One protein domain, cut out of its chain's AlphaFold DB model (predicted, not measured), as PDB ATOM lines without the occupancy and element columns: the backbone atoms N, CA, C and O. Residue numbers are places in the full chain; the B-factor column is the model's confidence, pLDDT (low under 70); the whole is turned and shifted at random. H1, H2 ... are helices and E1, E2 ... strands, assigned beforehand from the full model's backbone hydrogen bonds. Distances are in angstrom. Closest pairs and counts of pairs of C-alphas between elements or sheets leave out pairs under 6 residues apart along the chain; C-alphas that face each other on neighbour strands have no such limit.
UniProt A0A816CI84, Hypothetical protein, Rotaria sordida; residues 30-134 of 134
ATOM      1  N   ASN A  30    -107.525  61.402  72.895       73.56
ATOM      2  CA  ASN A  30    -108.795  62.045  73.224       73.56
ATOM      3  C   ASN A  30    -110.043  61.156  73.177       73.56
ATOM      4  O   ASN A  30    -111.100  61.641  73.573       73.56
ATOM      5  N   ILE A  31    -109.947  59.893  72.754       82.12
ATOM      6  CA  ILE A  31    -111.126  59.046  72.540       82.12
ATOM      7  C   ILE A  31    -111.021  57.767  73.363       82.12
ATOM      8  O   ILE A  31    -110.185  56.902  73.097       82.12
ATOM      9  N   ILE A  32    -111.931  57.631  74.323       83.94
ATOM     10  CA  ILE A  32    -112.114  56.413  75.115       83.94
ATOM     11  C   ILE A  32    -113.284  55.636  74.521       83.94
ATOM     12  O   ILE A  32    -114.391  56.159  74.433       83.94
ATOM     13  N   LYS A  33    -113.061  54.382  74.144       85.12
ATOM     14  CA  LYS A  33    -114.084  53.444  73.682       85.12
ATOM     15  C   LYS A  33    -114.394  52.440  74.781       85.12
ATOM     16  O   LYS A  33    -113.523  51.699  75.220       85.12
ATOM     17  N   LEU A  34    -115.649  52.386  75.196       84.94
ATOM     18  CA  LEU A  34    -116.187  51.353  76.073       84.94
ATOM     19  C   LEU A  34    -116.873  50.290  75.234       84.94
ATOM     20  O   LEU A  34    -117.608  50.627  74.309       84.94
ATOM     21  N   ILE A  35    -116.653  49.028  75.579       82.94
ATOM     22  CA  ILE A  35    -117.197  47.863  74.887       82.94
ATOM     23  C   ILE A  35    -118.117  47.114  75.851       82.94
ATOM     24  O   ILE A  35    -117.750  46.855  76.998       82.94
ATOM     25  N   SER A  36    -119.312  46.763  75.382       80.88
ATOM     26  CA  SER A  36    -120.272  45.910  76.081       80.88
ATOM     27  C   SER A  36    -120.663  44.726  75.198       80.88
ATOM     28  O   SER A  36    -120.990  44.901  74.022       80.88
ATOM     29  N   TYR A  37    -120.639  43.533  75.795       69.75
ATOM     30  CA  TYR A  37    -121.023  42.261  75.172       69.75
ATOM     31  C   TYR A  37    -122.376  41.740  75.688       69.75
ATOM     32  O   TYR A  37    -122.982  40.873  75.065       69.75
ATOM     33  N   ASP A  38    -122.852  42.254  76.829       63.91
ATOM     34  CA  ASP A  38    -123.963  41.685  77.601       63.91
ATOM     35  C   ASP A  38    -124.984  42.732  78.077       63.91
ATOM     36  O   ASP A  38    -125.694  42.517  79.059       63.91
ATOM     37  N   ARG A  39    -125.135  43.821  77.308       73.00
ATOM     38  CA  ARG A  39    -126.096  44.927  77.503       73.00
ATOM     39  C   ARG A  39    -125.623  46.006  78.473       73.00
ATOM     40  O   ARG A  39    -126.046  47.141  78.305       73.00
ATOM     41  N   PHE A  40    -124.760  45.710  79.446       80.00
ATOM     42  CA  PHE A  40    -124.287  46.709  80.411       80.00
ATOM     43  C   PHE A  40    -122.841  47.130  80.150       80.00
ATOM     44  O   PHE A  40    -122.015  46.360  79.663       80.00
ATOM     45  N   PHE A  41    -122.517  48.375  80.491       80.75
ATOM     46  CA  PHE A  41    -121.161  48.908  80.390       80.75
ATOM     47  C   PHE A  41    -120.447  48.833  81.738       80.75
ATOM     48  O   PHE A  41    -121.062  48.980  82.797       80.75
ATOM     49  N   ASN A  42    -119.129  48.641  81.723       73.62
ATOM     50  CA  ASN A  42    -118.367  48.594  82.963       73.62
ATOM     51  C   ASN A  42    -118.314  49.981  83.612       73.62
ATOM     52  O   ASN A  42    -117.644  50.892  83.121       73.62
ATOM     53  N   SER A  43    -119.026  50.137  84.729       67.00
ATOM     54  CA  SER A  43    -118.988  51.377  85.510       67.00
ATOM     55  C   SER A  43    -117.740  51.490  86.385       67.00
ATOM     56  O   SER A  43    -117.399  52.593  86.818       67.00
ATOM     57  N   SER A  44    -117.040  50.378  86.630       63.28
ATOM     58  CA  SER A  44    -115.727  50.398  87.261       63.28
ATOM     59  C   SER A  44    -114.734  50.997  86.274       63.28
ATOM     60  O   SER A  44    -114.643  50.587  85.118       63.28
ATOM     61  N   SER A  45    -114.001  52.012  86.726       57.56
ATOM     62  CA  SER A  45    -112.945  52.636  85.935       57.56
ATOM     63  C   SER A  45    -111.801  51.641  85.750       57.56
ATOM     64  O   SER A  45    -110.866  51.644  86.542       57.56
ATOM     65  N   LEU A  46    -111.856  50.828  84.693       61.81
ATOM     66  CA  LEU A  46    -110.669  50.178  84.120       61.81
ATOM     67  C   LEU A  46    -109.726  51.204  83.464       61.81
ATOM     68  O   LEU A  46    -108.640  50.862  83.014       61.81
ATOM     69  N   LEU A  47    -110.156  52.467  83.392       65.44
ATOM     70  CA  LEU A  47    -109.377  53.576  82.873       65.44
ATOM     71  C   LEU A  47    -108.243  53.916  83.837       65.44
ATOM     72  O   LEU A  47    -108.483  54.191  85.019       65.44
ATOM     73  N   ASP A  48    -107.027  53.976  83.302       67.25
ATOM     74  CA  ASP A  48    -105.915  54.642  83.963       67.25
ATOM     75  C   ASP A  48    -106.309  56.105  84.239       67.25
ATOM     76  O   ASP A  48    -106.865  56.801  83.386       67.25
ATOM     77  N   SER A  49    -106.018  56.584  85.450       66.06
ATOM     78  CA  SER A  49    -106.220  57.981  85.852       66.06
ATOM     79  C   SER A  49    -105.658  58.997  84.845       66.06
ATOM     80  O   SER A  49    -106.191  60.100  84.715       66.06
ATOM     81  N   THR A  50    -104.611  58.626  84.102       71.94
ATOM     82  CA  THR A  50    -103.969  59.443  83.068       71.94
ATOM     83  C   THR A  50    -104.828  59.647  81.823       71.94
ATOM     84  O   THR A  50    -104.718  60.700  81.202       71.94
ATOM     85  N   TRP A  51    -105.730  58.717  81.488       74.88
ATOM     86  CA  TRP A  51    -106.617  58.819  80.318       74.88
ATOM     87  C   TRP A  51    -107.701  59.883  80.504       74.88
ATOM     88  O   TRP A  51    -108.224  60.444  79.545       74.88
ATOM     89  N   LEU A  52    -108.024  60.165  81.764       69.31
ATOM     90  CA  LEU A  52    -109.076  61.082  82.178       69.31
ATOM     91  C   LEU A  52    -108.574  62.513  82.431       69.31
ATOM     92  O   LEU A  52    -109.387  63.431  82.576       69.31
ATOM     93  N   LYS A  53    -107.247  62.723  82.499       63.22
ATOM     94  CA  LYS A  53    -106.641  64.014  82.862       63.22
ATOM     95  C   LYS A  53    -107.137  65.133  81.935       63.22
ATOM     96  O   LYS A  53    -106.847  65.140  80.744       63.22
ATOM     97  N   GLY A  54    -107.876  66.083  82.519       62.12
ATOM     98  CA  GLY A  54    -108.351  67.312  81.869       62.12
ATOM     99  C   GLY A  54    -109.713  67.231  81.168       62.12
ATOM    100  O   GLY A  54    -110.138  68.229  80.601       62.12
ATOM    101  N   LYS A  55    -110.399  66.079  81.194       65.81
ATOM    102  CA  LYS A  55    -111.524  65.796  80.277       65.81
ATOM    103  C   LYS A  55    -112.828  65.484  80.993       65.81
ATOM    104  O   LYS A  55    -113.865  66.081  80.720       65.81
ATOM    105  N   ILE A  56    -112.751  64.559  81.941       75.69
ATOM    106  CA  ILE A  56    -113.844  64.132  82.812       75.69
ATOM    107  C   ILE A  56    -113.205  63.564  84.077       75.69
ATOM    108  O   ILE A  56    -112.273  62.765  83.984       75.69
ATOM    109  N   ILE A  57    -113.643  63.972  85.269       80.38
ATOM    110  CA  ILE A  57    -113.080  63.375  86.491       80.38
ATOM    111  C   ILE A  57    -113.587  61.937  86.646       80.38
ATOM    112  O   ILE A  57    -114.694  61.604  86.222       80.38
ATOM    113  N   ASN A  58    -112.808  61.071  87.301       78.94
ATOM    114  CA  ASN A  58    -113.164  59.655  87.473       78.94
ATOM    115  C   ASN A  58    -114.584  59.467  88.048       78.94
ATOM    116  O   ASN A  58    -115.333  58.599  87.608       78.94
ATOM    117  N   ASN A  59    -114.992  60.342  88.971       82.31
ATOM    118  CA  ASN A  59    -116.343  60.331  89.523       82.31
ATOM    119  C   ASN A  59    -117.431  60.670  88.483       82.31
ATOM    120  O   ASN A  59    -118.440  59.975  88.422       82.31
ATOM    121  N   GLU A  60    -117.224  61.688  87.641       85.00
ATOM    122  CA  GLU A  60    -118.150  62.046  86.554       85.00
ATOM    123  C   GLU A  60    -118.280  60.888  85.556       85.00
ATOM    124  O   GLU A  60    -119.395  60.543  85.170       85.00
ATOM    125  N   TYR A  61    -117.166  60.232  85.210       84.94
ATOM    126  CA  TYR A  61    -117.169  59.035  84.366       84.94
ATOM    127  C   TYR A  61    -118.020  57.921  84.986       84.94
ATOM    128  O   TYR A  61    -118.964  57.433  84.364       84.94
ATOM    129  N   ARG A  62    -117.746  57.557  86.245       84.81
ATOM    130  CA  ARG A  62    -118.496  56.506  86.952       84.81
ATOM    131  C   ARG A  62    -119.985  56.832  87.016       84.81
ATOM    132  O   ARG A  62    -120.812  55.945  86.825       84.81
ATOM    133  N   GLN A  63    -120.334  58.089  87.280       87.88
ATOM    134  CA  GLN A  63    -121.722  58.543  87.308       87.88
ATOM    135  C   GLN A  63    -122.387  58.457  85.931       87.88
ATOM    136  O   GLN A  63    -123.524  57.996  85.851       87.88
ATOM    137  N   ALA A  64    -121.690  58.850  84.862       88.25
ATOM    138  CA  ALA A  64    -122.199  58.758  83.498       88.25
ATOM    139  C   ALA A  64    -122.506  57.303  83.117       88.25
ATOM    140  O   ALA A  64    -123.618  57.000  82.688       88.25
ATOM    141  N   ILE A  65    -121.578  56.377  83.374       87.81
ATOM    142  CA  ILE A  65    -121.790  54.962  83.041       87.81
ATOM    143  C   ILE A  65    -122.870  54.323  83.919       87.81
ATOM    144  O   ILE A  65    -123.708  53.574  83.418       87.81
ATOM    145  N   LYS A  66    -122.933  54.662  85.213       88.88
ATOM    146  CA  LYS A  66    -124.036  54.224  86.087       88.88
ATOM    147  C   LYS A  66    -125.393  54.716  85.593       88.88
ATOM    148  O   LYS A  66    -126.364  53.968  85.660       88.88
ATOM    149  N   HIS A  67    -125.469  55.951  85.103       90.50
ATOM    150  CA  HIS A  67    -126.704  56.507  84.553       90.50
ATOM    151  C   HIS A  67    -127.159  55.750  83.303       90.50
ATOM    152  O   HIS A  67    -128.322  55.351  83.235       90.50
ATOM    153  N   ILE A  68    -126.236  55.461  82.381       88.56
ATOM    154  CA  ILE A  68    -126.509  54.638  81.193       88.56
ATOM    155  C   ILE A  68    -127.011  53.253  81.604       88.56
ATOM    156  O   ILE A  68    -128.094  52.843  81.193       88.56
ATOM    157  N   ASN A  69    -126.292  52.564  82.491       86.81
ATOM    158  CA  ASN A  69    -126.699  51.241  82.965       86.81
ATOM    159  C   ASN A  69    -128.061  51.258  83.667       86.81
ATOM    160  O   ASN A  69    -128.838  50.321  83.518       86.81
ATOM    161  N   ARG A  70    -128.388  52.325  84.405       87.62
ATOM    162  CA  ARG A  70    -129.707  52.480  85.028       87.62
ATOM    163  C   ARG A  70    -130.813  52.578  83.977       87.62
ATOM    164  O   ARG A  70    -131.836  51.919  84.129       87.62
ATOM    165  N   ARG A  71    -130.615  53.371  82.917       86.12
ATOM    166  CA  ARG A  71    -131.568  53.480  81.797       86.12
ATOM    167  C   ARG A  71    -131.726  52.145  81.069       86.12
ATOM    168  O   ARG A  71    -132.848  51.719  80.819       86.12
ATOM    169  N   ILE A  72    -130.629  51.430  80.830       86.31
ATOM    170  CA  ILE A  72    -130.668  50.075  80.264       86.31
ATOM    171  C   ILE A  72    -131.450  49.124  81.177       86.31
ATOM    172  O   ILE A  72    -132.319  48.401  80.703       86.31
ATOM    173  N   GLY A  73    -131.225  49.167  82.492       82.94
ATOM    174  CA  GLY A  73    -131.978  48.370  83.462       82.94
ATOM    175  C   GLY A  73    -133.486  48.637  83.419       82.94
ATOM    176  O   GLY A  73    -134.267  47.695  83.494       82.94
ATOM    177  N   GLN A  74    -133.905  49.892  83.216       83.81
ATOM    178  CA  GLN A  74    -135.321  50.246  83.044       83.81
ATOM    179  C   GLN A  74    -135.941  49.595  81.800       83.81
ATOM    180  O   GLN A  74    -137.092  49.175  81.857       83.81
ATOM    181  N   SER A  75    -135.176  49.443  80.714       81.12
ATOM    182  CA  SER A  75    -135.647  48.767  79.492       81.12
ATOM    183  C   SER A  75    -135.891  47.259  79.665       81.12
ATOM    184  O   SER A  75    -136.555  46.635  78.840       81.12
ATOM    185  N   LEU A  76    -135.356  46.666  80.738       75.44
ATOM    186  CA  LEU A  76    -135.468  45.239  81.047       75.44
ATOM    187  C   LEU A  76    -136.615  44.919  82.019       75.44
ATOM    188  O   LEU A  76    -136.910  43.750  82.260       75.44
ATOM    189  N   ILE A  77    -137.261  45.931  82.604       74.50
ATOM    190  CA  ILE A  77    -138.387  45.721  83.519       74.50
ATOM    191  C   ILE A  77    -139.621  45.341  82.692       74.50
ATOM    192  O   ILE A  77    -140.085  46.118  81.864       74.50
ATOM    193  N   GLY A  78    -140.170  44.148  82.934       62.25
ATOM    194  CA  GLY A  78    -141.411  43.680  82.302       62.25
ATOM    195  C   GLY A  78    -141.248  43.062  80.910       62.25
ATOM    196  O   GLY A  78    -142.239  42.629  80.324       62.25
ATOM    197  N   THR A  79    -140.026  42.958  80.383       60.44
ATOM    198  CA  THR A  79    -139.765  42.270  79.116       60.44
ATOM    199  C   THR A  79    -139.468  40.783  79.344       60.44
ATOM    200  O   THR A  79    -138.438  40.397  79.896       60.44
ATOM    201  N   LEU A  80    -140.392  39.911  78.919       54.41
ATOM    202  CA  LEU A  80    -140.153  38.464  78.803       54.41
ATOM    203  C   LEU A  80    -138.947  38.218  77.877       54.41
ATOM    204  O   LEU A  80    -138.738  38.979  76.937       54.41
ATOM    205  N   ASN A  81    -138.162  37.164  78.135       55.69
ATOM    206  CA  ASN A  81    -136.860  36.830  77.518       55.69
ATOM    207  C   ASN A  81    -136.851  36.591  75.978       55.69
ATOM    208  O   ASN A  81    -135.986  35.883  75.465       55.69
ATOM    209  N   ASN A  82    -137.765  37.188  75.213       52.94
ATOM    210  CA  ASN A  82    -137.800  37.123  73.759       52.94
ATOM    211  C   ASN A  82    -136.708  38.029  73.158       52.94
ATOM    212  O   ASN A  82    -136.733  39.259  73.243       52.94
ATOM    213  N   LEU A  83    -135.719  37.377  72.546       57.06
ATOM    214  CA  LEU A  83    -134.396  37.904  72.195       57.06
ATOM    215  C   LEU A  83    -134.287  39.039  71.142       57.06
ATOM    216  O   LEU A  83    -133.229  39.670  71.145       57.06
ATOM    217  N   PRO A  84    -135.283  39.401  70.302       55.44
ATOM    218  CA  PRO A  84    -135.155  40.575  69.422       55.44
ATOM    219  C   PRO A  84    -135.711  41.881  70.024       55.44
ATOM    220  O   PRO A  84    -135.096  42.937  69.869       55.44
ATOM    221  N   ILE A  85    -136.829  41.827  70.758       57.66
ATOM    222  CA  ILE A  85    -137.503  43.020  71.317       57.66
ATOM    223  C   ILE A  85    -136.618  43.692  72.371       57.66
ATOM    224  O   ILE A  85    -136.453  44.912  72.369       57.66
ATOM    225  N   ASN A  86    -135.947  42.883  73.195       66.00
ATOM    226  CA  ASN A  86    -135.053  43.377  74.239       66.00
ATOM    227  C   ASN A  86    -133.912  44.230  73.678       66.00
ATOM    228  O   ASN A  86    -133.531  45.223  74.288       66.00
ATOM    229  N   GLN A  87    -133.377  43.895  72.502       68.75
ATOM    230  CA  GLN A  87    -132.256  44.644  71.934       68.75
ATOM    231  C   GLN A  87    -132.661  46.025  71.414       68.75
ATOM    232  O   GLN A  87    -131.877  46.972  71.519       68.75
ATOM    233  N   ILE A  88    -133.875  46.152  70.869       72.75
ATOM    234  CA  ILE A  88    -134.409  47.428  70.383       72.75
ATOM    235  C   ILE A  88    -134.624  48.372  71.570       72.75
ATOM    236  O   ILE A  88    -134.126  49.498  71.552       72.75
ATOM    237  N   SER A  89    -135.272  47.890  72.635       78.00
ATOM    238  CA  SER A  89    -135.512  48.686  73.844       78.00
ATOM    239  C   SER A  89    -134.208  49.110  74.523       78.00
ATOM    240  O   SER A  89    -134.049  50.277  74.866       78.00
ATOM    241  N   ILE A  90    -133.221  48.219  74.642       80.94
ATOM    242  CA  ILE A  90    -131.906  48.566  75.209       80.94
ATOM    243  C   ILE A  90    -131.219  49.659  74.387       80.94
ATOM    244  O   ILE A  90    -130.674  50.607  74.954       80.94
ATOM    245  N   THR A  91    -131.265  49.554  73.057       83.25
ATOM    246  CA  THR A  91    -130.673  50.549  72.152       83.25
ATOM    247  C   THR A  91    -131.314  51.920  72.358       83.25
ATOM    248  O   THR A  91    -130.607  52.903  72.578       83.25
ATOM    249  N   GLN A  92    -132.647  51.983  72.373       85.88
ATOM    250  CA  GLN A  92    -133.396  53.225  72.581       85.88
ATOM    251  C   GLN A  92    -133.069  53.873  73.930       85.88
ATOM    252  O   GLN A  92    -132.731  55.052  73.987       85.88
ATOM    253  N   PHE A  93    -133.090  53.099  75.017       86.94
ATOM    254  CA  PHE A  93    -132.779  53.622  76.349       86.94
ATOM    255  C   PHE A  93    -131.310  54.036  76.498       86.94
ATOM    256  O   PHE A  93    -131.014  54.962  77.253       86.94
ATOM    257  N   THR A  94    -130.391  53.397  75.768       87.62
ATOM    258  CA  THR A  94    -128.979  53.806  75.737       87.62
ATOM    259  C   THR A  94    -128.802  55.140  75.014       87.62
ATOM    260  O   THR A  94    -128.082  56.007  75.510       87.62
ATOM    261  N   ILE A  95    -129.481  55.335  73.879       88.62
ATOM    262  CA  ILE A  95    -129.462  56.601  73.130       88.62
ATOM    263  C   ILE A  95    -130.039  57.733  73.989       88.62
ATOM    264  O   ILE A  95    -129.371  58.747  74.168       88.62
ATOM    265  N   LEU A  96    -131.198  57.517  74.620       90.19
ATOM    266  CA  LEU A  96    -131.802  58.489  75.541       90.19
ATOM    267  C   LEU A  96    -130.856  58.854  76.694       90.19
ATOM    268  O   LEU A  96    -130.694  60.023  77.034       90.19
ATOM    269  N   ALA A  97    -130.178  57.862  77.282       90.75
ATOM    270  CA  ALA A  97    -129.202  58.118  78.336       90.75
ATOM    271  C   ALA A  97    -128.046  59.008  77.855       90.75
ATOM    272  O   ALA A  97    -127.538  59.827  78.619       90.75
ATOM    273  N   ILE A  98    -127.617  58.847  76.604       90.44
ATOM    274  CA  ILE A  98    -126.552  59.651  76.005       90.44
ATOM    275  C   ILE A  98    -127.008  61.074  75.719       90.44
ATOM    276  O   ILE A  98    -126.251  61.997  76.006       90.44
ATOM    277  N   GLU A  99    -128.227  61.266  75.223       90.12
ATOM    278  CA  GLU A  99    -128.809  62.597  75.023       90.12
ATOM    279  C   GLU A  99    -128.894  63.368  76.350       90.12
ATOM    280  O   GLU A  99    -128.486  64.528  76.436       90.12
ATOM    281  N   GLU A 100    -129.308  62.698  77.430       91.06
ATOM    282  CA  GLU A 100    -129.318  63.268  78.783       91.06
ATOM    283  C   GLU A 100    -127.910  63.651  79.264       91.06
ATOM    284  O   GLU A 100    -127.713  64.692  79.901       91.06
ATOM    285  N   LEU A 101    -126.903  62.834  78.944       89.94
ATOM    286  CA  LEU A 101    -125.509  63.136  79.263       89.94
ATOM    287  C   LEU A 101    -124.952  64.276  78.403       89.94
ATOM    288  O   LEU A 101    -124.179  65.079  78.918       89.94
ATOM    289  N   HIS A 102    -125.348  64.398  77.135       88.56
ATOM    290  CA  HIS A 102    -124.970  65.535  76.285       88.56
ATOM    291  C   HIS A 102    -125.515  66.842  76.833       88.56
ATOM    292  O   HIS A 102    -124.775  67.821  76.878       88.56
ATOM    293  N   ALA A 103    -126.764  66.849  77.301       88.00
ATOM    294  CA  ALA A 103    -127.335  68.010  77.970       88.00
ATOM    295  C   ALA A 103    -126.565  68.347  79.260       88.00
ATOM    296  O   ALA A 103    -126.227  69.504  79.500       88.00
ATOM    297  N   LYS A 104    -126.220  67.333  80.067       88.50
ATOM    298  CA  LYS A 104    -125.488  67.514  81.333       88.50
ATOM    299  C   LYS A 104    -124.049  68.010  81.146       88.50
ATOM    300  O   LYS A 104    -123.572  68.810  81.947       88.50
ATOM    301  N   TYR A 105    -123.347  67.517  80.129       85.81
ATOM    302  CA  TYR A 105    -121.933  67.814  79.864       85.81
ATOM    303  C   TYR A 105    -121.731  68.717  78.638       85.81
ATOM    304  O   TYR A 105    -120.666  68.686  78.012       85.81
ATOM    305  N   ALA A 106    -122.748  69.514  78.299       82.12
ATOM    306  CA  ALA A 106    -122.794  70.337  77.098       82.12
ATOM    307  C   ALA A 106    -121.498  71.138  76.894       82.12
ATOM    308  O   ALA A 106    -121.011  71.823  77.792       82.12
ATOM    309  N   GLY A 107    -120.907  71.007  75.704       76.44
ATOM    310  CA  GLY A 107    -119.685  71.717  75.319       76.44
ATOM    311  C   GLY A 107    -118.376  71.167  75.900       76.44
ATOM    312  O   GLY A 107    -117.324  71.552  75.405       76.44
ATOM    313  N   ARG A 108    -118.414  70.248  76.876       83.81
ATOM    314  CA  ARG A 108    -117.211  69.652  77.492       83.81
ATOM    315  C   ARG A 108    -116.948  68.226  77.020       83.81
ATOM    316  O   ARG A 108    -115.813  67.876  76.712       83.81
ATOM    317  N   ILE A 109    -117.990  67.395  76.983       84.88
ATOM    318  CA  ILE A 109    -117.856  65.954  76.736       84.88
ATOM    319  C   ILE A 109    -118.904  65.510  75.730       84.88
ATOM    320  O   ILE A 109    -120.082  65.845  75.840       84.88
ATOM    321  N   HIS A 110    -118.469  64.719  74.760       86.75
ATOM    322  CA  HIS A 110    -119.304  64.136  73.733       86.75
ATOM    323  C   HIS A 110    -119.309  62.612  73.858       86.75
ATOM    324  O   HIS A 110    -118.258  61.972  73.856       86.75
ATOM    325  N   PHE A 111    -120.504  62.041  73.968       87.56
ATOM    326  CA  PHE A 111    -120.733  60.599  74.066       87.56
ATOM    327  C   PHE A 111    -121.344  60.077  72.760       87.56
ATOM    328  O   PHE A 111    -122.364  60.587  72.319       87.56
ATOM    329  N   VAL A 112    -120.783  59.053  72.132       88.75
ATOM    330  CA  VAL A 112    -121.347  58.482  70.899       88.75
ATOM    331  C   VAL A 112    -121.619  57.010  71.114       88.75
ATOM    332  O   VAL A 112    -120.701  56.265  71.443       88.75
ATOM    333  N   TYR A 113    -122.858  56.578  70.897       88.00
ATOM    334  CA  TYR A 113    -123.199  55.162  70.892       88.00
ATOM    335  C   TYR A 113    -123.105  54.583  69.489       88.00
ATOM    336  O   TYR A 113    -123.574  55.188  68.525       88.00
ATOM    337  N   LYS A 114    -122.515  53.394  69.381       86.25
ATOM    338  CA  LYS A 114    -122.572  52.572  68.173       86.25
ATOM    339  C   LYS A 114    -122.905  51.143  68.563       86.25
ATOM    340  O   LYS A 114    -122.328  50.610  69.504       86.25
ATOM    341  N   LYS A 115    -123.780  50.507  67.796       80.25
ATOM    342  CA  LYS A 115    -124.063  49.076  67.897       80.25
ATOM    343  C   LYS A 115    -123.480  48.391  66.668       80.25
ATOM    344  O   LYS A 115    -123.637  48.901  65.562       80.25
ATOM    345  N   ASN A 116    -122.784  47.277  66.862       74.81
ATOM    346  CA  ASN A 116    -122.394  46.404  65.766       74.81
ATOM    347  C   ASN A 116    -123.252  45.142  65.820       74.81
ATOM    348  O   ASN A 116    -123.080  44.295  66.698       74.81
ATOM    349  N   ASP A 117    -124.183  45.069  64.872       64.38
ATOM    350  CA  ASP A 117    -125.075  43.931  64.666       64.38
ATOM    351  C   ASP A 117    -124.461  42.872  63.740       64.38
ATOM    352  O   ASP A 117    -125.081  41.836  63.501       64.38
ATOM    353  N   GLN A 118    -123.245  43.095  63.218       54.00
ATOM    354  CA  GLN A 118    -122.564  42.060  62.451       54.00
ATOM    355  C   GLN A 118    -122.187  40.890  63.367       54.00
ATOM    356  O   GLN A 118    -121.648  41.116  64.459       54.00
ATOM    357  N   PRO A 119    -122.429  39.640  62.935       48.94
ATOM    358  CA  PRO A 119    -121.951  38.474  63.652       48.94
ATOM    359  C   PRO A 119    -120.421  38.520  63.660       48.94
ATOM    360  O   PRO A 119    -119.764  38.253  62.658       48.94
ATOM    361  N   SER A 120    -119.847  38.917  64.796       53.47
ATOM    362  CA  SER A 120    -118.434  38.665  65.069       53.47
ATOM    363  C   SER A 120    -118.207  37.151  65.130       53.47
ATOM    364  O   SER A 120    -119.156  36.396  65.352       53.47
ATOM    365  N   GLU A 121    -116.953  36.709  65.025       50.16
ATOM    366  CA  GLU A 121    -116.537  35.301  65.200       50.16
ATOM    367  C   GLU A 121    -117.090  34.638  66.487       50.16
ATOM    368  O   GLU A 121    -117.057  33.419  66.629       50.16
ATOM    369  N   PHE A 122    -117.646  35.430  67.416       51.72
ATOM    370  CA  PHE A 122    -118.174  35.021  68.713       51.72
ATOM    371  C   PHE A 122    -119.712  35.077  68.860       51.72
ATOM    372  O   PHE A 122    -120.202  34.888  69.971       51.72
ATOM    373  N   ASN A 123    -120.493  35.314  67.795       55.25
ATOM    374  CA  ASN A 123    -121.977  35.275  67.788       55.25
ATOM    375  C   ASN A 123    -122.718  36.219  68.767       55.25
ATOM    376  O   ASN A 123    -123.940  36.126  68.901       55.25
ATOM    377  N   THR A 124    -122.031  37.153  69.432       60.41
ATOM    378  CA  THR A 124    -122.664  38.134  70.338       60.41
ATOM    379  C   THR A 124    -122.621  39.544  69.745       60.41
ATOM    380  O   THR A 124    -121.532  39.991  69.371       60.41
ATOM    381  N   PRO A 125    -123.762  40.259  69.671       67.00
ATOM    382  CA  PRO A 125    -123.788  41.654  69.245       67.00
ATOM    383  C   PRO A 125    -123.012  42.525  70.236       67.00
ATOM    384  O   PRO A 125    -123.113  42.345  71.451       67.00
ATOM    385  N   GLN A 126    -122.244  43.478  69.711       77.38
ATOM    386  CA  GLN A 126    -121.404  44.365  70.515       77.38
ATOM    387  C   GLN A 126    -121.979  45.777  70.531       77.38
ATOM    388  O   GLN A 126    -122.453  46.295  69.517       77.38
ATOM    389  N   SER A 127    -121.915  46.418  71.692       83.12
ATOM    390  CA  SER A 127    -122.283  47.819  71.879       83.12
ATOM    391  C   SER A 127    -121.067  48.632  72.302       83.12
ATOM    392  O   SER A 127    -120.272  48.193  73.131       83.12
ATOM    393  N   PHE A 128    -120.943  49.836  71.754       86.62
ATOM    394  CA  PHE A 128    -119.817  50.729  71.977       86.62
ATOM    395  C   PHE A 128    -120.282  52.100  72.447       86.62
ATOM    396  O   PHE A 128    -121.236  52.649  71.898       86.62
ATOM    397  N   ILE A 129    -119.557  52.679  73.403       86.56
ATOM    398  CA  ILE A 129    -119.658  54.103  73.740       86.56
ATOM    399  C   ILE A 129    -118.297  54.743  73.522       86.56
ATOM    400  O   ILE A 129    -117.315  54.326  74.126       86.56
ATOM    401  N   PHE A 130    -118.248  55.782  72.701       87.25
ATOM    402  CA  PHE A 130    -117.075  56.627  72.535       87.25
ATOM    403  C   PHE A 130    -117.254  57.883  73.378       87.25
ATOM    404  O   PHE A 130    -118.277  58.554  73.272       87.25
ATOM    405  N   ILE A 131    -116.268  58.201  74.204       86.06
ATOM    406  CA  ILE A 131    -116.224  59.409  75.022       86.06
ATOM    407  C   ILE A 131    -115.099  60.271  74.469       86.06
ATOM    408  O   ILE A 131    -113.941  59.849  74.475       86.06
ATOM    409  N   ASN A 132    -115.450  61.458  73.988       84.12
ATOM    410  CA  ASN A 132    -114.516  62.434  73.447       84.12
ATOM    411  C   ASN A 132    -114.655  63.763  74.195       84.12
ATOM    412  O   ASN A 132    -115.764  64.267  74.373       84.12
ATOM    413  N   SER A 133    -113.541  64.339  74.628       71.12
ATOM    414  CA  SER A 133    -113.496  65.714  75.130       71.12
ATOM    415  C   SER A 133    -113.257  66.673  73.972       71.12
ATOM    416  O   SER A 133    -112.326  66.445  73.196       71.12
ATOM    417  N   LYS A 134    -114.055  67.737  73.876       62.72
ATOM    418  CA  LYS A 134    -113.749  68.827  72.942       62.72
ATOM    419  C   LYS A 134    -112.525  69.617  73.387       62.72
ATOM    420  O   LYS A 134    -112.300  69.702  74.615       62.72
TER     421      LYS A 134
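This is residues 30 to 134 of the 134 residues of the protein "Hypothetical protein" of Rotaria sordida (UniProt A0A816CI84). One helix, H2, packs over one face of a small, twisted three-stranded sheet, along its edge strand E2, and H1 is packed on H2, the two making a helical hairpin, with H1 itself not on the sheet. The far face of the sheet is bare, and residues 80 to 85 stick out at one end. The printed part has 105 residues with two named helices and three named strands, in the order E1 H1 H2 E2 E3; the sheet's order is E1, E3, E2, antiparallel throughout. The class is mixed, and the whole is compact, with a radius of gyration of the C-alphas of 14.1 A and spans of 43 by 30 by 21 A.

Find C-alpha 31 at (-111.126, 59.046, 72.540); from there E1 runs to residue 36, 16.4 A. H1 takes residues 58 to 75, 26.2 A, and H2 residues 85 to 104, 29.1 A. E2 is residues 109 to 116, 22.9 A, and E3 is residues 126 to 133, 23.2 A, ending at C-alpha 133 (-113.496, 65.714, 75.130).

Look first at inner strand E3, the antiparallel neighbour of both E1 and E2: N 34 of E1 and O 129 of E3 are 2.8 A apart, and N 112 of E2 and O 130 of E3 are 2.8 A apart, both pairs within hydrogen-bond range. H2 is on the sheet, over E2, at a height of 9.7 A: two layers, a helix on one face of a sheet. H1 and H2 touch, closest at the C-alphas of Ile 68 and Ala 97, 5.2 A. In both helices every O i to N i+4 pair is within hydrogen-bond range.

The printed part has no cut. The link from E1 to H1, 21 residues, is long. Confidence is under 70 at 33 residues, among them 78 to 87 and 117 to 125.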